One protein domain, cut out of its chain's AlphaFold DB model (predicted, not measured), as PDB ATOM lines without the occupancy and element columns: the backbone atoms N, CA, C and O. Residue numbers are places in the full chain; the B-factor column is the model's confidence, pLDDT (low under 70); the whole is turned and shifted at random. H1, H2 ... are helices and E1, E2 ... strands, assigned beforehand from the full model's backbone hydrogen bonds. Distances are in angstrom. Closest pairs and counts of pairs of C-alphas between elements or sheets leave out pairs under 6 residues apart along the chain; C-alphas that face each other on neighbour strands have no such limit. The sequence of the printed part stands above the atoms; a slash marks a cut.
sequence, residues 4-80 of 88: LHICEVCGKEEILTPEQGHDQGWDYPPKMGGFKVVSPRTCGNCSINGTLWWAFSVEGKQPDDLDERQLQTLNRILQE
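Overview. This is residues 4 to 80 of the 88 residues of an uncharacterized protein of Paenibacillus sp. DMB5 (UniProt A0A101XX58). Little regular structure: a long winding loop, residues 24 to 51, runs through the middle, with the small hairpin E1-E2 and short helix H1 towards one end and helices H2 and H3 towards the other. The 77 printed residues hold two strands, then three helices, antiparallel E1 - E2 being the one sheet; the class is mixed, with 30 residues in named elements. The whole is compact, radius of gyration of the C-alphas 11.8 A, spanning 35 by 24 by 18 A.

Along the chain. E1, residues 4 to 6, begins at C-alpha 4 (334.104, 305.249, 339.256). E2 is residues 13 to 16, H1 18 to 23 and H2 52 to 57. H3, residues 68 to 78, measures 15.5 A and ends at C-alpha 78 (321.016, 308.425, 345.735).

Arrangement. In the hairpin E1 and E2, N 5 and O 14 are 2.8 A apart, within hydrogen-bond range. The closest C-alphas of E1 and H1, His 5 and Gly 21, are 7.5 A apart. H2 and H3 only just touch, with 3 pairs of C-alphas within 8 A, the closest being Leu 52 and Gln 70 at 5.8 A; they stand about perpendicular at 83 degrees. H1 is apart from H2 and H3. In H1, H2 and H3 every O i to N i+4 pair is within hydrogen-bond range.

Size, cuts and confidence. The C-alphas farthest apart, Asp 23 and Asp 64, are 35.2 A apart. The printed part has no cut; H1 to H2 is a long link. No printed residue is under 70 in pLDDT.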
ATOM      1  N   LEU A   4     334.317 304.676 340.576       98.31
ATOM      2  CA  LEU A   4     334.104 305.249 339.256       98.31
ATOM      3  C   LEU A   4     333.683 306.718 339.406       98.31
ATOM      4  O   LEU A   4     332.556 307.028 339.791       98.31
ATOM      5  N   HIS A   5     334.602 307.629 339.109       98.44
ATOM      6  CA  HIS A   5     334.350 309.062 339.061       98.44
ATOM      7  C   HIS A   5     333.832 309.423 337.673       98.44
ATOM      8  O   HIS A   5     334.503 309.161 336.682       98.44
ATOM      9  N   ILE A   6     332.653 310.035 337.604       98.50
ATOM     10  CA  ILE A   6     331.970 310.415 336.362       98.50
ATOM     11  C   ILE A   6     331.738 311.925 336.378       98.50
ATOM     12  O   ILE A   6     331.079 312.445 337.281       98.50
ATOM     13  N   CYS A   7     332.268 312.649 335.396       98.44
ATOM     14  CA  CYS A   7     332.052 314.088 335.300       98.44
ATOM     15  C   CYS A   7     330.671 314.366 334.702       98.44
ATOM     16  O   CYS A   7     330.412 314.058 333.539       98.44
ATOM     17  N   GLU A   8     329.803 315.021 335.469       97.88
ATOM     18  CA  GLU A   8     328.465 315.435 335.044       97.88
ATOM     19  C   GLU A   8     328.474 316.358 333.836       97.88
ATOM     20  O   GLU A   8     327.470 316.409 333.142       97.88
ATOM     21  N   VAL A   9     329.571 317.067 333.564       97.62
ATOM     22  CA  VAL A   9     329.643 318.061 332.486       97.62
ATOM     23  C   VAL A   9     330.167 317.431 331.200       97.62
ATOM     24  O   VAL A   9     329.443 317.365 330.205       97.62
ATOM     25  N   CYS A  10     331.404 316.930 331.221       97.94
ATOM     26  CA  CYS A  10     332.077 316.413 330.027       97.94
ATOM     27  C   CYS A  10     331.954 314.894 329.829       97.94
ATOM     28  O   CYS A  10     332.415 314.394 328.809       97.94
ATOM     29  N   GLY A  11     331.369 314.159 330.781       97.69
ATOM     30  CA  GLY A  11     331.208 312.703 330.693       97.69
ATOM     31  C   GLY A  11     332.496 311.904 330.896       97.69
ATOM     32  O   GLY A  11     332.497 310.702 330.668       97.69
ATOM     33  N   LYS A  12     333.602 312.545 331.304       98.31
ATOM     34  CA  LYS A  12     334.858 311.852 331.630       98.31
ATOM     35  C   LYS A  12     334.621 310.827 332.738       98.31
ATOM     36  O   LYS A  12     333.998 311.173 333.740       98.31
ATOM     37  N   GLU A  13     335.189 309.636 332.584       98.44
ATOM     38  CA  GLU A  13     335.146 308.567 333.579       98.44
ATOM     39  C   GLU A  13     336.555 308.142 333.993       98.44
ATOM     40  O   GLU A  13     337.415 307.942 333.134       98.44
ATOM     41  N   GLU A  14     336.802 307.996 335.297       98.38
ATOM     42  CA  GLU A  14     338.065 307.478 335.837       98.38
ATOM     43  C   GLU A  14     337.829 306.612 337.077       98.38
ATOM     44  O   GLU A  14     337.040 306.955 337.954       98.38
ATOM     45  N   ILE A  15     338.548 305.494 337.181       98.44
ATOM     46  CA  ILE A  15     338.535 304.646 338.376       98.44
ATOM     47  C   ILE A  15     339.685 305.086 339.276       98.44
ATOM     48  O   ILE A  15     340.851 304.867 338.952       98.44
ATOM     49  N   LEU A  16     339.353 305.714 340.400       98.25
ATOM     50  CA  LEU A  16     340.318 306.325 341.314       98.25
ATOM     51  C   LEU A  16     339.982 305.970 342.763       98.25
ATOM     52  O   LEU A  16     338.829 305.679 343.102       98.25
ATOM     53  N   THR A  17     340.974 306.032 343.652       98.25
ATOM     54  CA  THR A  17     340.672 306.160 345.085       98.25
ATOM     55  C   THR A  17     340.108 307.557 345.374       98.25
ATOM     56  O   THR A  17     340.403 308.496 344.632       98.25
ATOM     57  N   PRO A  18     339.343 307.747 346.466       97.94
ATOM     58  CA  PRO A  18     338.917 309.081 346.891       97.94
ATOM     59  C   PRO A  18     340.051 310.102 347.014       97.94
ATOM     60  O   PRO A  18     339.884 311.261 346.648       97.94
ATOM     61  N   GLU A  19     341.207 309.679 347.532       98.31
ATOM     62  CA  GLU A  19     342.405 310.515 347.639       98.31
ATOM     63  C   GLU A  19     342.897 310.961 346.259       98.31
ATOM     64  O   GLU A  19     343.037 312.155 346.022       98.31
ATOM     65  N   GLN A  20     343.076 310.022 345.325       98.50
ATOM     66  CA  GLN A  20     343.526 310.333 343.966       98.50
ATOM     67  C   GLN A  20     342.539 311.231 343.219       98.50
ATOM     68  O   GLN A  20     342.971 312.112 342.479       98.50
ATOM     69  N   GLY A  21     341.234 311.001 343.395       98.12
ATOM     70  CA  GLY A  21     340.189 311.850 342.829       98.12
ATOM     71  C   GLY A  21     340.321 313.285 343.330       98.12
ATOM     72  O   GLY A  21     340.428 314.211 342.528       98.12
ATOM     73  N   HIS A  22     340.397 313.472 344.647       98.25
ATOM     74  CA  HIS A  22     340.526 314.802 345.235       98.25
ATOM     75  C   HIS A  22     341.812 315.521 344.818       98.25
ATOM     76  O   HIS A  22     341.741 316.688 344.431       98.25
ATOM     77  N   ASP A  23     342.953 314.829 344.822       98.38
ATOM     78  CA  ASP A  23     344.239 315.397 344.400       98.38
ATOM     79  C   ASP A  23     344.221 315.840 342.924       98.38
ATOM     80  O   ASP A  23     344.920 316.777 342.538       98.38
ATOM     81  N   GLN A  24     343.388 315.204 342.094       98.19
ATOM     82  CA  GLN A  24     343.154 315.566 340.690       98.19
ATOM     83  C   GLN A  24     342.034 316.608 340.499       98.19
ATOM     84  O   GLN A  24     341.665 316.922 339.365       98.19
ATOM     85  N   GLY A  25     341.484 317.149 341.587       98.00
ATOM     86  CA  GLY A  25     340.439 318.169 341.559       98.00
ATOM     87  C   GLY A  25     339.039 317.631 341.268       98.00
ATOM     88  O   GLY A  25     338.197 318.389 340.800       98.00
ATOM     89  N   TRP A  26     338.774 316.340 341.494       98.50
ATOM     90  CA  TRP A  26     337.416 315.812 341.390       98.50
ATOM     91  C   TRP A  26     336.551 316.246 342.575       98.50
ATOM     92  O   TRP A  26     336.907 316.036 343.739       98.50
ATOM     93  N   ASP A  27     335.360 316.754 342.272       98.00
ATOM     94  CA  ASP A  27     334.316 317.018 343.258       98.00
ATOM     95  C   ASP A  27     333.562 315.713 343.543       98.00
ATOM     96  O   ASP A  27     332.506 315.448 342.984       98.00
ATOM     97  N   TYR A  28     334.143 314.824 344.349       97.25
ATOM     98  CA  TYR A  28     333.515 313.552 344.725       97.25
ATOM     99  C   TYR A  28     333.635 313.272 346.235       97.25
ATOM    100  O   TYR A  28     334.673 313.551 346.849       97.25
ATOM    101  N   PRO A  29     332.615 312.665 346.868       97.69
ATOM    102  CA  PRO A  29     332.710 312.166 348.223       97.69
ATOM    103  C   PRO A  29     333.670 310.973 348.310       97.69
ATOM    104  O   PRO A  29     333.880 310.254 347.331       97.69
ATOM    105  N   PRO A  30     334.214 310.702 349.507       96.44
ATOM    106  CA  PRO A  30     334.003 311.433 350.762       96.44
ATOM    107  C   PRO A  30     334.802 312.737 350.907       96.44
ATOM    108  O   PRO A  30     334.693 313.381 351.947       96.44
ATOM    109  N   LYS A  31     335.642 313.121 349.938       97.69
ATOM    110  CA  LYS A  31     336.500 314.313 350.076       97.69
ATOM    111  C   LYS A  31     335.740 315.617 349.823       97.69
ATOM    112  O   LYS A  31     336.020 316.609 350.485       97.69
ATOM    113  N   MET A  32     334.755 315.586 348.927       95.88
ATOM    114  CA  MET A  32     333.873 316.706 348.602       95.88
ATOM    115  C   MET A  32     332.409 316.273 348.708       95.88
ATOM    116  O   MET A  32     331.980 315.332 348.046       95.88
ATOM    117  N   GLY A  33     331.627 316.960 349.543       93.00
ATOM    118  CA  GLY A  33     330.228 316.598 349.789       93.00
ATOM    119  C   GLY A  33     330.062 315.260 350.524       93.00
ATOM    120  O   GLY A  33     330.953 314.804 351.239       93.00
ATOM    121  N   GLY A  34     328.889 314.642 350.375       96.88
ATOM    122  CA  GLY A  34     328.549 313.360 350.996       96.88
ATOM    123  C   GLY A  34     327.856 312.419 350.014       96.88
ATOM    124  O   GLY A  34     327.187 312.864 349.081       96.88
ATOM    125  N   PHE A  35     328.000 311.109 350.226       97.69
ATOM    126  CA  PHE A  35     327.223 310.116 349.481       97.69
ATOM    127  C   PHE A  35     325.726 310.292 349.742       97.69
ATOM    128  O   PHE A  35     325.332 310.693 350.839       97.69
ATOM    129  N   LYS A  36     324.894 309.997 348.734       97.88
ATOM    130  CA  LYS A  36     323.428 310.170 348.778       97.88
ATOM    131  C   LYS A  36     322.967 311.621 348.988       97.88
ATOM    132  O   LYS A  36     321.770 311.871 349.095       97.88
ATOM    133  N   VAL A  37     323.895 312.583 348.990       97.75
ATOM    134  CA  VAL A  37     323.627 314.022 349.050       97.75
ATOM    135  C   VAL A  37     324.000 314.641 347.711       97.75
ATOM    136  O   VAL A  37     325.144 314.538 347.253       97.75
ATOM    137  N   VAL A  38     323.034 315.313 347.084       97.56
ATOM    138  CA  VAL A  38     323.276 316.024 345.828       97.56
ATOM    139  C   VAL A  38     324.324 317.107 346.065       97.56
ATOM    140  O   VAL A  38     324.157 317.998 346.893       97.56
ATOM    141  N   SER A  39     325.434 316.973 345.352       97.31
ATOM    142  CA  SER A  39     326.628 317.816 345.373       97.31
ATOM    143  C   SER A  39     327.271 317.728 343.982       97.31
ATOM    144  O   SER A  39     326.995 316.751 343.278       97.31
ATOM    145  N   PRO A  40     328.074 318.718 343.554       97.81
ATOM    146  CA  PRO A  40     328.685 318.710 342.225       97.81
ATOM    147  C   PRO A  40     329.552 317.477 342.024       97.81
ATOM    148  O   PRO A  40     330.341 317.196 342.917       97.81
ATOM    149  N   ARG A  41     329.427 316.789 340.880       98.19
ATOM    150  CA  ARG A  41     330.263 315.662 340.439       98.19
ATOM    151  C   ARG A  41     331.006 316.014 339.165       98.19
ATOM    152  O   ARG A  41     330.608 315.662 338.056       98.19
ATOM    153  N   THR A  42     332.111 316.722 339.331       98.38
ATOM    154  CA  THR A  42     332.911 317.298 338.246       98.38
ATOM    155  C   THR A  42     334.364 316.868 338.334       98.38
ATOM    156  O   THR A  42     334.885 316.624 339.418       98.38
ATOM    157  N   CYS A  43     335.025 316.741 337.183       98.50
ATOM    158  CA  CYS A  43     336.479 316.625 337.140       98.50
ATOM    159  C   CYS A  43     337.126 318.009 337.300       98.50
ATOM    160  O   CYS A  43     336.476 319.021 337.032       98.50
ATOM    161  N   GLY A  44     338.426 318.052 337.605       97.69
ATOM    162  CA  GLY A  44     339.158 319.304 337.854       97.69
ATOM    163  C   GLY A  44     339.242 320.297 336.684       97.69
ATOM    164  O   GLY A  44     339.769 321.392 336.850       97.69
ATOM    165  N   ASN A  45     338.714 319.947 335.505       98.06
ATOM    166  CA  ASN A  45     338.690 320.811 334.320       98.06
ATOM    167  C   ASN A  45     337.300 321.390 334.008       98.06
ATOM    168  O   ASN A  45     337.171 322.184 333.074       98.06
ATOM    169  N   CYS A  46     336.249 320.970 334.717       98.38
ATOM    170  CA  CYS A  46     334.881 321.417 334.462       98.38
ATOM    171  C   CYS A  46     334.353 322.274 335.614       98.38
ATOM    172  O   CYS A  46     334.629 322.016 336.777       98.38
ATOM    173  N   SER A  47     333.559 323.289 335.273       97.00
ATOM    174  CA  SER A  47     332.855 324.109 336.260       97.00
ATOM    175  C   SER A  47     331.618 323.382 336.790       97.00
ATOM    176  O   SER A  47     330.957 322.647 336.057       97.00
ATOM    177  N   ILE A  48     331.254 323.657 338.042       97.88
ATOM    178  CA  ILE A  48     330.076 323.076 338.697       97.88
ATOM    179  C   ILE A  48     328.744 323.555 338.099       97.88
ATOM    180  O   ILE A  48     327.703 322.978 338.399       97.88
ATOM    181  N   ASN A  49     328.742 324.592 337.257       97.25
ATOM    182  CA  ASN A  49     327.511 325.178 336.716       97.25
ATOM    183  C   ASN A  49     326.724 324.266 335.758       97.25
ATOM    184  O   ASN A  49     325.568 324.547 335.475       97.25
ATOM    185  N   GLY A  50     327.323 323.174 335.279       95.31
ATOM    186  CA  GLY A  50     326.631 322.149 334.492       95.31
ATOM    187  C   GLY A  50     326.141 320.942 335.301       95.31
ATOM    188  O   GLY A  50     325.779 319.934 334.702       95.31
ATOM    189  N   THR A  51     326.184 320.997 336.636       98.12
ATOM    190  CA  THR A  51     325.824 319.868 337.517       98.12
ATOM    191  C   THR A  51     324.358 319.888 337.935       98.12
ATOM    192  O   THR A  51     323.710 320.938 337.966       98.12
ATOM    193  N   LEU A  52     323.841 318.729 338.349       98.25
ATOM    194  CA  LEU A  52     322.531 318.610 338.986       98.25
ATOM    195  C   LEU A  52     322.429 319.484 340.245       98.25
ATOM    196  O   LEU A  52     321.393 320.097 340.499       98.25
ATOM    197  N   TRP A  53     323.512 319.577 341.022       98.12
ATOM    198  CA  TRP A  53     323.548 320.434 342.205       98.12
ATOM    199  C   TRP A  53     323.315 321.906 341.862       98.12
ATOM    200  O   TRP A  53     322.578 322.579 342.584       98.12
ATOM    201  N   TRP A  54     323.898 322.401 340.765       98.38
ATOM    202  CA  TRP A  54     323.686 323.776 340.310       98.38
ATOM    203  C   TRP A  54     322.243 324.010 339.865       98.38
ATOM    204  O   TRP A  54     321.636 325.008 340.254       98.38
ATOM    205  N   ALA A  55     321.669 323.055 339.130       98.12
ATOM    206  CA  ALA A  55     320.277 323.121 338.700       98.12
ATOM    207  C   ALA A  55     319.309 323.261 339.891       98.12
ATOM    208  O   ALA A  55     318.396 324.083 339.856       98.12
ATOM    209  N   PHE A  56     319.537 322.527 340.983       97.81
ATOM    210  CA  PHE A  56     318.734 322.678 342.201       97.81
ATOM    211  C   PHE A  56     319.059 323.949 342.987       97.81
ATOM    212  O   PHE A  56     318.161 324.693 343.370       97.81
ATOM    213  N   SER A  57     320.339 324.188 343.260       97.19
ATOM    214  CA  SER A  57     320.757 325.172 344.267       97.19
ATOM    215  C   SER A  57     320.802 326.598 343.733       97.19
ATOM    216  O   SER A  57     320.679 327.543 344.509       97.19
ATOM    217  N   VAL A  58     321.011 326.758 342.424       97.81
ATOM    218  CA  VAL A  58     321.201 328.064 341.782       97.81
ATOM    219  C   VAL A  58     320.092 328.364 340.783       97.81
ATOM    220  O   VAL A  58     319.563 329.472 340.792       97.81
ATOM    221  N   GLU A  59     319.701 327.398 339.946       97.62
ATOM    222  CA  GLU A  59     318.623 327.603 338.962       97.62
ATOM    223  C   GLU A  59     317.221 327.391 339.554       97.62
ATOM    224  O   GLU A  59     316.234 327.815 338.957       97.62
ATOM    225  N   GLY A  60     317.121 326.762 340.729       97.19
ATOM    226  CA  GLY A  60     315.854 326.531 341.423       97.19
ATOM    227  C   GLY A  60     314.951 325.483 340.767       97.19
ATOM    228  O   GLY A  60     313.755 325.450 341.077       97.19
ATOM    229  N   LYS A  61     315.496 324.632 339.882       97.19
ATOM    230  CA  LYS A  61     314.738 323.542 339.253       97.19
ATOM    231  C   LYS A  61     314.119 322.634 340.311       97.19
ATOM    232  O   LYS A  61     314.743 322.347 341.333       97.19
ATOM    233  N   GLN A  62     312.913 322.149 340.052       95.19
ATOM    234  CA  GLN A  62     312.298 321.088 340.841       95.19
ATOM    235  C   GLN A  62     312.570 319.718 340.199       95.19
ATOM    236  O   GLN A  62     312.956 319.656 339.031       95.19
ATOM    237  N   PRO A  63     312.386 318.600 340.930       90.75
ATOM    238  CA  PRO A  63     312.557 317.255 340.374       90.75
ATOM    239  C   PRO A  63     311.770 317.001 339.078       90.75
ATOM    240  O   PRO A  63     312.267 316.305 338.198       90.75
ATOM    241  N   ASP A  64     310.589 317.608 338.940       94.62
ATOM    242  CA  ASP A  64     309.735 317.476 337.752       94.62
ATOM    243  C   ASP A  64     310.271 318.248 336.526       94.62
ATOM    244  O   ASP A  64     309.866 317.967 335.400       94.62
ATOM    245  N   ASP A  65     311.205 319.186 336.725       96.06
ATOM    246  CA  ASP A  65     311.846 319.981 335.662       96.06
ATOM    247  C   ASP A  65     313.157 319.355 335.153       96.06
ATOM    248  O   ASP A  65     313.852 319.931 334.303       96.06
ATOM    249  N   LEU A  66     313.559 318.218 335.728       96.31
ATOM    250  CA  LEU A  66     314.811 317.562 335.384       96.31
ATOM    251  C   LEU A  66     314.704 316.863 334.032       96.31
ATOM    252  O   LEU A  66     313.766 316.113 333.762       96.31
ATOM    253  N   ASP A  67     315.722 317.063 333.200       95.62
ATOM    254  CA  ASP A  67     315.877 316.261 331.994       95.62
ATOM    255  C   ASP A  67     316.325 314.824 332.324       95.62
ATOM    256  O   ASP A  67     316.677 314.481 333.457       95.62
ATOM    257  N   GLU A  68     316.321 313.957 331.312       96.31
ATOM    258  CA  GLU A  68     316.672 312.545 331.472       96.31
ATOM    259  C   GLU A  68     318.082 312.346 332.057       96.31
ATOM    260  O   GLU A  68     318.281 311.499 332.930       96.31
ATOM    261  N   ARG A  69     319.061 313.159 331.640       95.06
ATOM    262  CA  ARG A  69     320.449 313.076 332.127       95.06
ATOM    263  C   ARG A  69     320.539 313.492 333.595       95.06
ATOM    264  O   ARG A  69     321.265 312.870 334.381       95.06
ATOM    265  N   GLN A  70     319.808 314.533 333.974       97.00
ATOM    266  CA  GLN A  70     319.711 315.016 335.347       97.00
ATOM    267  C   GLN A  70     319.033 313.976 336.252       97.00
ATOM    268  O   GLN A  70     319.551 313.686 337.333       97.00
ATOM    269  N   LEU A  71     317.954 313.338 335.793       97.31
ATOM    270  CA  LEU A  71     317.279 312.250 336.513       97.31
ATOM    271  C   LEU A  71     318.178 311.021 336.694       97.31
ATOM    272  O   LEU A  71     318.252 310.460 337.788       97.31
ATOM    273  N   GLN A  72     318.901 310.612 335.649       97.00
ATOM    274  CA  GLN A  72     319.880 309.522 335.738       97.00
ATOM    275  C   GLN A  72     320.969 309.837 336.770       97.00
ATOM    276  O   GLN A  72     321.333 308.982 337.580       97.00
ATOM    277  N   THR A  73     321.447 311.080 336.786       97.94
ATOM    278  CA  THR A  73     322.446 311.531 337.756       97.94
ATOM    279  C   THR A  73     321.902 311.540 339.183       97.94
ATOM    280  O   THR A  73     322.578 311.050 340.089       97.94
ATOM    281  N   LEU A  74     320.673 312.020 339.389       97.94
ATOM    282  CA  LEU A  74     320.010 311.992 340.693       97.94
ATOM    283  C   LEU A  74     319.909 310.557 341.221       97.94
ATOM    284  O   LEU A  74     320.343 310.272 342.337       97.94
ATOM    285  N   ASN A  75     319.397 309.644 340.393       97.75
ATOM    286  CA  ASN A  75     319.255 308.235 340.747       97.75
ATOM    287  C   ASN A  75     320.605 307.590 341.075       97.75
ATOM    288  O   ASN A  75     320.697 306.850 342.055       97.75
ATOM    289  N   ARG A  76     321.661 307.907 340.310       98.12
ATOM    290  CA  ARG A  76     323.023 307.442 340.605       98.12
ATOM    291  C   ARG A  76     323.474 307.917 341.984       98.12
ATOM    292  O   ARG A  76     323.847 307.068 342.790       98.12
ATOM    293  N   ILE A  77     323.394 309.225 342.262       98.25
ATOM    294  CA  ILE A  77     323.844 309.841 343.526       98.25
ATOM    295  C   ILE A  77     323.130 309.222 344.733       98.25
ATOM    296  O   ILE A  77     323.775 308.911 345.734       98.25
ATOM    297  N   LEU A  78     321.813 309.009 344.647       98.19
ATOM    298  CA  LEU A  78     321.016 308.425 345.735       98.19
ATOM    299  C   LEU A  78     321.422 306.983 346.086       98.19
ATOM    300  O   LEU A  78     321.141 306.522 347.194       98.19
ATOM    301  N   GLN A  79     322.089 306.287 345.167       98.31
ATOM    302  CA  GLN A  79     322.590 304.922 345.340       98.31
ATOM    303  C   GLN A  79     324.111 304.867 345.561       98.31
ATOM    304  O   GLN A  79     324.688 303.787 345.524       98.31
ATOM    305  N   GLU A  80     324.789 305.999 345.755       97.88
ATOM    306  CA  GLU A  80     326.222 306.003 346.063       97.88
ATOM    307  C   GLU A  80     326.495 305.661 347.542       97.88
ATOM    308  O   GLU A  80     325.733 306.091 348.409       97.88
TER     309      GLU A  80